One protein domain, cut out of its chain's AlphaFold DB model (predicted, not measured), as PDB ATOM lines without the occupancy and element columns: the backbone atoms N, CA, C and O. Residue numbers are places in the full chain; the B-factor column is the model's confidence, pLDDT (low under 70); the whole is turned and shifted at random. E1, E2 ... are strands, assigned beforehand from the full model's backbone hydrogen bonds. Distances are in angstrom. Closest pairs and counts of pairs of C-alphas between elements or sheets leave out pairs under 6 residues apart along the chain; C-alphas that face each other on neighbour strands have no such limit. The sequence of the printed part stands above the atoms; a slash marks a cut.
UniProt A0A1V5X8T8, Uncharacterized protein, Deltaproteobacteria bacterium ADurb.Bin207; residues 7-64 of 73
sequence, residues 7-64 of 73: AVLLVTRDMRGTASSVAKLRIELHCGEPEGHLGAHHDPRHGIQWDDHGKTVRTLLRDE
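AT A GLANCE: This is residues 7 to 64 of the 73 residues of an uncharacterized protein of Deltaproteobacteria bacterium ADurb.Bin207 (UniProt A0A1V5X8T8). A long, narrow sheet of three strands runs along a rod-like model, with hairpin E1 and E2 and strand E5 beside E1, while a small second hairpin, E3 and E4, is set crosswise at the end of the sheet where E2 finishes. The loops at residues 15 to 21 and 31 to 40 reach out to the two ends of the long axis. The printed part has 58 residues with no named helix and five named strands, in the order E1, E2, E3, E4, E5; the class is all strand, with 30 residues in strands. The larger sheet is mixed, in the order E2, E1, E5, and the smaller, E3 and E4, is antiparallel. The whole is loose, with a radius of gyration of the C-alphas of 14.1 A and spans of 47 by 22 by 13 A.

IN THESE COORDINATES: E1 holds residues 7 to 14 and measures 22.5 A from first to last C-alpha, beginning at C-alpha 7 at (225.161, 207.066, 204.107). E2, residues 22 to 30, is the longest strand by residues and measures 25.4 A, ending at C-alpha 30 at (222.753, 209.348, 209.751). E5, residues 57 to 63, measures 20.1 A and ends at C-alpha 63 at (237.239, 214.985, 196.731). E3, residues 41 to 43, measures 6.9 A, and E4, residues 48 to 50, measures 6.8 A.

HOW THE PARTS SIT: E1 is the inner strand of the larger sheet, and E2 and E5 are its edge strands. E1 and E2 form a hairpin, antiparallel at 159 degrees between their directions; N 9 and O 27 are 2.8 A apart and N 25 and O 11 are 2.9 A apart, within hydrogen-bond range. E1 and E5 are parallel, at 20 degrees; N 10 and O 60, at 2.8 A, are within hydrogen-bond range, as are N 62 and O 10, at 2.9 A. The closest C-alphas of E2 and E3 are those of His 30 and Asp 43, 5.3 A apart. E3 and E4 form the second hairpin, antiparallel at 161 degrees, with N 41 and O 50 within hydrogen-bond range at 2.8 A. The closest C-alphas of E2 and E4 are those of Leu 29 and Ile 48, 7.9 A apart. E3 is apart from E1 and from E5. E4 is only just apart from E1, with closest C-alphas at 8.1 A, and only just apart from E5, at 8.2 A.

THE WHOLE: The two C-alphas farthest apart are those of Gly 17 and Gly 36, at 47.1 A. The printed part has no cut. The link from E3 to E4 is tight, the other three are short, and no link is long. The mean pLDDT of the printed part is 79.3; it is under 70 at residues 14 to 23 and 53 to 56.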
ATOM      1  N   ALA A   7     224.205 206.968 205.192       88.25
ATOM      2  CA  ALA A   7     225.161 207.066 204.107       88.25
ATOM      3  C   ALA A   7     226.596 206.931 204.614       88.25
ATOM      4  O   ALA A   7     226.897 207.160 205.780       88.25
ATOM      5  N   VAL A   8     227.491 206.520 203.727       89.38
ATOM      6  CA  VAL A   8     228.928 206.465 203.967       89.38
ATOM      7  C   VAL A   8     229.573 207.458 203.020       89.38
ATOM      8  O   VAL A   8     229.602 207.218 201.816       89.38
ATOM      9  N   LEU A   9     230.099 208.559 203.546       88.12
ATOM     10  CA  LEU A   9     230.887 209.504 202.771       88.12
ATOM     11  C   LEU A   9     232.352 209.059 202.753       88.12
ATOM     12  O   LEU A   9     232.998 208.941 203.794       88.12
ATOM     13  N   LEU A  10     232.875 208.831 201.557       87.19
ATOM     14  CA  LEU A  10     234.288 208.614 201.294       87.19
ATOM     15  C   LEU A  10     234.892 209.924 200.797       87.19
ATOM     16  O   LEU A  10     234.589 210.362 199.688       87.19
ATOM     17  N   VAL A  11     235.748 210.536 201.610       84.75
ATOM     18  CA  VAL A  11     236.523 211.712 201.215       84.75
ATOM     19  C   VAL A  11     237.881 211.254 200.704       84.75
ATOM     20  O   VAL A  11     238.637 210.627 201.449       84.75
ATOM     21  N   THR A  12     238.183 211.528 199.439       83.38
ATOM     22  CA  THR A  12     239.487 211.258 198.827       83.38
ATOM     23  C   THR A  12     240.331 212.521 198.836       83.38
ATOM     24  O   THR A  12     239.839 213.589 198.499       83.38
ATOM     25  N   ARG A  13     241.607 212.414 199.209       76.44
ATOM     26  CA  ARG A  13     242.578 213.506 199.082       76.44
ATOM     27  C   ARG A  13     243.732 213.052 198.202       76.44
ATOM     28  O   ARG A  13     244.389 212.055 198.519       76.44
ATOM     29  N   ASP A  14     243.988 213.804 197.136       68.44
ATOM     30  CA  ASP A  14     245.203 213.663 196.338       68.44
ATOM     31  C   ASP A  14     246.392 214.264 197.100       68.44
ATOM     32  O   ASP A  14     246.422 215.453 197.434       68.44
ATOM     33  N   MET A  15     247.372 213.428 197.434       64.69
ATOM     34  CA  MET A  15     248.614 213.870 198.061       64.69
ATOM     35  C   MET A  15     249.628 214.165 196.953       64.69
ATOM     36  O   MET A  15     250.354 213.272 196.510       64.69
ATOM     37  N   ARG A  16     249.699 215.420 196.494       54.06
ATOM     38  CA  ARG A  16     250.734 215.826 195.528       54.06
ATOM     39  C   ARG A  16     252.126 215.549 196.100       54.06
ATOM     40  O   ARG A  16     252.527 216.176 197.077       54.06
ATOM     41  N   GLY A  17     252.872 214.651 195.455       57.69
ATOM     42  CA  GLY A  17     254.283 214.378 195.762       57.69
ATOM     43  C   GLY A  17     254.647 212.905 195.964       57.69
ATOM     44  O   GLY A  17     255.832 212.585 195.986       57.69
ATOM     45  N   THR A  18     253.676 211.994 196.056       49.91
ATOM     46  CA  THR A  18     253.942 210.549 196.088       49.91
ATOM     47  C   THR A  18     253.193 209.862 194.957       49.91
ATOM     48  O   THR A  18     252.007 210.088 194.751       49.91
ATOM     49  N   ALA A  19     253.882 209.007 194.203       55.22
ATOM     50  CA  ALA A  19     253.396 208.416 192.956       55.22
ATOM     51  C   ALA A  19     252.095 207.579 193.055       55.22
ATOM     52  O   ALA A  19     251.673 207.028 192.042       55.22
ATOM     53  N   SER A  20     251.458 207.423 194.229       54.34
ATOM     54  CA  SER A  20     250.254 206.581 194.394       54.34
ATOM     55  C   SER A  20     249.404 206.816 195.665       54.34
ATOM     56  O   SER A  20     248.544 205.986 195.959       54.34
ATOM     57  N   SER A  21     249.611 207.858 196.481       54.31
ATOM     58  CA  SER A  21     248.939 207.915 197.799       54.31
ATOM     59  C   SER A  21     247.629 208.709 197.779       54.31
ATOM     60  O   SER A  21     247.618 209.904 198.058       54.31
ATOM     61  N   VAL A  22     246.506 208.030 197.528       67.06
ATOM     62  CA  VAL A  22     245.166 208.569 197.830       67.06
ATOM     63  C   VAL A  22     244.851 208.293 199.299       67.06
ATOM     64  O   VAL A  22     244.678 207.136 199.689       67.06
ATOM     65  N   ALA A  23     244.753 209.340 200.120       66.94
ATOM     66  CA  ALA A  23     244.219 209.204 201.473       66.94
ATOM     67  C   ALA A  23     242.684 209.156 201.403       66.94
ATOM     68  O   ALA A  23     242.072 209.957 200.697       66.94
ATOM     69  N   LYS A  24     242.065 208.197 202.103       78.19
ATOM     70  CA  LYS A  24     240.605 208.036 202.154       78.19
ATOM     71  C   LYS A  24     240.111 208.176 203.588       78.19
ATOM     72  O   LYS A  24     240.468 207.359 204.434       78.19
ATOM     73  N   LEU A  25     239.268 209.169 203.846       84.25
ATOM     74  CA  LEU A  25     238.522 209.292 205.096       84.25
ATOM     75  C   LEU A  25     237.111 208.737 204.886       84.25
ATOM     76  O   LEU A  25     236.433 209.103 203.930       84.25
ATOM     77  N   ARG A  26     236.669 207.852 205.779       89.12
ATOM     78  CA  ARG A  26     235.316 207.289 205.769       89.12
ATOM     79  C   ARG A  26     234.507 207.908 206.904       89.12
ATOM     80  O   ARG A  26     234.882 207.754 208.062       89.12
ATOM     81  N   ILE A  27     233.405 208.565 206.566       89.19
ATOM     82  CA  ILE A  27     232.482 209.201 207.509       89.19
ATOM     83  C   ILE A  27     231.126 208.507 207.395       89.19
ATOM     84  O   ILE A  27     230.592 208.353 206.298       89.19
ATOM     85  N   GLU A  28     230.573 208.078 208.525       91.06
ATOM     86  CA  GLU A  28     229.215 207.541 208.592       91.06
ATOM     87  C   GLU A  28     228.222 208.677 208.860       91.06
ATOM     88  O   GLU A  28     228.397 209.471 209.783       91.06
ATOM     89  N   LEU A  29     227.192 208.752 208.021       89.69
ATOM     90  CA  LEU A  29     226.136 209.755 208.043       89.69
ATOM     91  C   LEU A  29     224.816 209.099 208.434       89.69
ATOM     92  O   LEU A  29     224.486 208.001 207.971       89.69
ATOM     93  N   HIS A  30     224.043 209.799 209.253       90.25
ATOM     94  CA  HIS A  30     222.753 209.348 209.751       90.25
ATOM     95  C   HIS A  30     221.692 210.391 209.435       90.25
ATOM     96  O   HIS A  30     221.868 211.569 209.737       90.25
ATOM     97  N   CYS A  31     220.569 209.968 208.856       89.69
ATOM     98  CA  CYS A  31     219.484 210.904 208.616       89.69
ATOM     99  C   CYS A  31     218.919 211.418 209.955       89.69
ATOM    100  O   CYS A  31     218.486 210.634 210.803       89.69
ATOM    101  N   GLY A  32     218.937 212.738 210.146       89.12
ATOM    102  CA  GLY A  32     218.360 213.412 211.312       89.12
ATOM    103  C   GLY A  32     216.858 213.681 211.190       89.12
ATOM    104  O   GLY A  32     216.228 214.040 212.182       89.12
ATOM    105  N   GLU A  33     216.289 213.492 210.001       89.62
ATOM    106  CA  GLU A  33     214.883 213.761 209.703       89.62
ATOM    107  C   GLU A  33     213.936 212.734 210.352       89.62
ATOM    108  O   GLU A  33     214.335 211.598 210.654       89.62
ATOM    109  N   PRO A  34     212.659 213.103 210.569       88.50
ATOM    110  CA  PRO A  34     211.649 212.176 211.059       88.50
ATOM    111  C   PRO A  34     211.422 211.014 210.085       88.50
ATOM    112  O   PRO A  34     211.545 211.146 208.870       88.50
ATOM    113  N   GLU A  35     211.063 209.856 210.632       86.94
ATOM    114  CA  GLU A  35     210.687 208.685 209.842       86.94
ATOM    115  C   GLU A  35     209.562 209.011 208.840       86.94
ATOM    116  O   GLU A  35     208.575 209.657 209.189       86.94
ATOM    117  N   GLY A  36     209.725 208.567 207.588       81.88
ATOM    118  CA  GLY A  36     208.740 208.775 206.520       81.88
ATOM    119  C   GLY A  36     208.829 210.118 205.786       81.88
ATOM    120  O   GLY A  36     207.930 210.424 205.004       81.88
ATOM    121  N   HIS A  37     209.879 210.924 206.001       83.94
ATOM    122  CA  HIS A  37     210.098 212.129 205.195       83.94
ATOM    123  C   HIS A  37     210.266 211.786 203.703       83.94
ATOM    124  O   HIS A  37     210.878 210.784 203.344       83.94
ATOM    125  N   LEU A  38     209.716 212.639 202.835       79.19
ATOM    126  CA  LEU A  38     209.701 212.443 201.375       79.19
ATOM    127  C   LEU A  38     210.785 213.253 200.641       79.19
ATOM    128  O   LEU A  38     210.849 213.226 199.416       79.19
ATOM    129  N   GLY A  39     211.589 214.019 201.383       83.50
ATOM    130  CA  GLY A  39     212.686 214.831 200.850       83.50
ATOM    131  C   GLY A  39     214.049 214.154 200.972       83.50
ATOM    132  O   GLY A  39     214.160 213.044 201.489       83.50
ATOM    133  N   ALA A  40     215.094 214.862 200.549       87.31
ATOM    134  CA  ALA A  40     216.466 214.404 200.702       87.31
ATOM    135  C   ALA A  40     216.814 214.131 202.175       87.31
ATOM    136  O   ALA A  40     216.350 214.815 203.091       87.31
ATOM    137  N   HIS A  41     217.644 213.122 202.399       89.06
ATOM    138  CA  HIS A  41     218.178 212.820 203.715       89.06
ATOM    139  C   HIS A  41     219.241 213.836 204.090       89.06
ATOM    140  O   HIS A  41     220.049 214.235 203.256       89.06
ATOM    141  N   HIS A  42     219.272 214.214 205.362       89.31
ATOM    142  CA  HIS A  42     220.219 215.189 205.872       89.31
ATOM    143  C   HIS A  42     220.826 214.704 207.187       89.31
ATOM    144  O   HIS A  42     220.106 214.306 208.103       89.31
ATOM    145  N   ASP A  43     222.154 214.740 207.282       90.00
ATOM    146  CA  ASP A  43     222.888 214.493 208.518       90.00
ATOM    147  C   ASP A  43     223.239 215.840 209.172       90.00
ATOM    148  O   ASP A  43     224.131 216.546 208.688       90.00
ATOM    149  N   PRO A  44     222.575 216.219 210.282       87.00
ATOM    150  CA  PRO A  44     222.781 217.520 210.917       87.00
ATOM    151  C   PRO A  44     224.142 217.642 211.614       87.00
ATOM    152  O   PRO A  44     224.538 218.745 211.982       87.00
ATOM    153  N   ARG A  45     224.863 216.531 211.822       87.50
ATOM    154  CA  ARG A  45     226.192 216.540 212.454       87.50
ATOM    155  C   ARG A  45     227.269 217.011 211.486       87.50
ATOM    156  O   ARG A  45     228.167 217.741 211.893       87.50
ATOM    157  N   HIS A  46     227.173 216.601 210.227       85.75
ATOM    158  CA  HIS A  46     228.138 216.928 209.181       85.75
ATOM    159  C   HIS A  46     227.604 217.961 208.178       85.75
ATOM    160  O   HIS A  46     228.374 218.442 207.349       85.75
ATOM    161  N   GLY A  47     226.313 218.312 208.242       86.81
ATOM    162  CA  GLY A  47     225.674 219.266 207.330       86.81
ATOM    163  C   GLY A  47     225.622 218.753 205.891       86.81
ATOM    164  O   GLY A  47     225.832 219.519 204.948       86.81
ATOM    165  N   ILE A  48     225.434 217.442 205.727       87.19
ATOM    166  CA  ILE A  48     225.457 216.763 204.429       87.19
ATOM    167  C   ILE A  48     224.053 216.314 204.070       87.19
ATOM    168  O   ILE A  48     223.402 215.639 204.866       87.19
ATOM    169  N   GLN A  49     223.634 216.639 202.850       89.38
ATOM    170  CA  GLN A  49     222.376 216.193 202.274       89.38
ATOM    171  C   GLN A  49     222.620 215.213 201.119       89.38
ATOM    172  O   GLN A  49     223.537 215.409 200.316       89.38
ATOM    173  N   TRP A  50     221.805 214.162 201.031       87.62
ATOM    174  CA  TRP A  50     221.822 213.191 199.938       87.62
ATOM    175  C   TRP A  50     220.414 212.726 199.577       87.62
ATOM    176  O   TRP A  50     219.563 212.542 200.446       87.62
ATOM    177  N   ASP A  51     220.179 212.481 198.294       83.69
ATOM    178  CA  ASP A  51     218.914 211.913 197.839       83.69
ATOM    179  C   ASP A  51     218.829 210.408 198.114       83.69
ATOM    180  O   ASP A  51     219.838 209.692 198.179       83.69
ATOM    181  N   ASP A  52     217.605 209.910 198.256       70.31
ATOM    182  CA  ASP A  52     217.342 208.479 198.217       70.31
ATOM    183  C   ASP A  52     216.988 208.047 196.795       70.31
ATOM    184  O   ASP A  52     216.057 208.566 196.185       70.31
ATOM    185  N   HIS A  53     217.707 207.056 196.272       66.75
ATOM    186  CA  HIS A  53     217.303 206.339 195.058       66.75
ATOM    187  C   HIS A  53     216.726 204.956 195.409       66.75
ATOM    188  O   HIS A  53     216.980 203.981 194.701       66.75
ATOM    189  N   GLY A  54     216.010 204.838 196.532       63.06
ATOM    190  CA  GLY A  54     215.443 203.585 197.023       63.06
ATOM    191  C   GLY A  54     216.458 202.658 197.694       63.06
ATOM    192  O   GLY A  54     216.313 201.437 197.606       63.06
ATOM    193  N   LYS A  55     217.516 203.191 198.328       65.44
ATOM    194  CA  LYS A  55     218.542 202.385 199.014       65.44
ATOM    195  C   LYS A  55     218.716 202.834 200.458       65.44
ATOM    196  O   LYS A  55     219.152 203.943 200.733       65.44
ATOM    197  N   THR A  56     218.536 201.896 201.386       67.69
ATOM    198  CA  THR A  56     218.686 202.130 202.833       67.69
ATOM    199  C   THR A  56     220.104 202.560 203.240       67.69
ATOM    200  O   THR A  56     220.282 203.196 204.280       67.69
ATOM    201  N   VAL A  57     221.116 202.211 202.431       75.94
ATOM    202  CA  VAL A  57     222.516 202.615 202.624       75.94
ATOM    203  C   VAL A  57     223.102 203.137 201.312       75.94
ATOM    204  O   VAL A  57     223.159 202.400 200.322       75.94
ATOM    205  N   ARG A  58     223.574 204.392 201.307       80.75
ATOM    206  CA  ARG A  58     224.214 205.040 200.145       80.75
ATOM    207  C   ARG A  58     225.703 205.281 200.398       80.75
ATOM    208  O   ARG A  58     226.088 205.671 201.492       80.75
ATOM    209  N   THR A  59     226.547 205.091 199.389       83.38
ATOM    210  CA  THR A  59     227.952 205.526 199.446       83.38
ATOM    211  C   THR A  59     228.087 206.822 198.660       83.38
ATOM    212  O   THR A  59     227.743 206.858 197.482       83.38
ATOM    213  N   LEU A  60     228.575 207.873 199.310       85.00
ATOM    214  CA  LEU A  60     228.871 209.175 198.718       85.00
ATOM    215  C   LEU A  60     230.385 209.288 198.533       85.00
ATOM    216  O   LEU A  60     231.145 208.806 199.373       85.00
ATOM    217  N   LEU A  61     230.832 209.923 197.454       82.25
ATOM    218  CA  LEU A  61     232.243 210.241 197.240       82.25
ATOM    219  C   LEU A  61     232.412 211.754 197.163       82.25
ATOM    220  O   LEU A  61     231.621 212.427 196.508       82.25
ATOM    221  N   ARG A  62     233.444 212.270 197.825       81.94
ATOM    222  CA  ARG A  62     233.842 213.676 197.772       81.94
ATOM    223  C   ARG A  62     235.349 213.767 197.614       81.94
ATOM    224  O   ARG A  62     236.065 213.110 198.363       81.94
ATOM    225  N   ASP A  63     235.827 214.622 196.724       78.50
ATOM    226  CA  ASP A  63     237.239 214.985 196.731       78.50
ATOM    227  C   ASP A  63     237.499 216.137 197.718       78.50
ATOM    228  O   ASP A  63     236.715 217.081 197.824       78.50
ATOM    229  N   GLU A  64     238.589 216.067 198.481       73.44
ATOM    230  CA  GLU A  64     238.979 217.117 199.431       73.44
ATOM    231  C   GLU A  64     239.336 218.432 198.712       73.44
ATOM    232  O   GLU A  64     239.205 219.505 199.302       73.44
TER     233      GLU A  64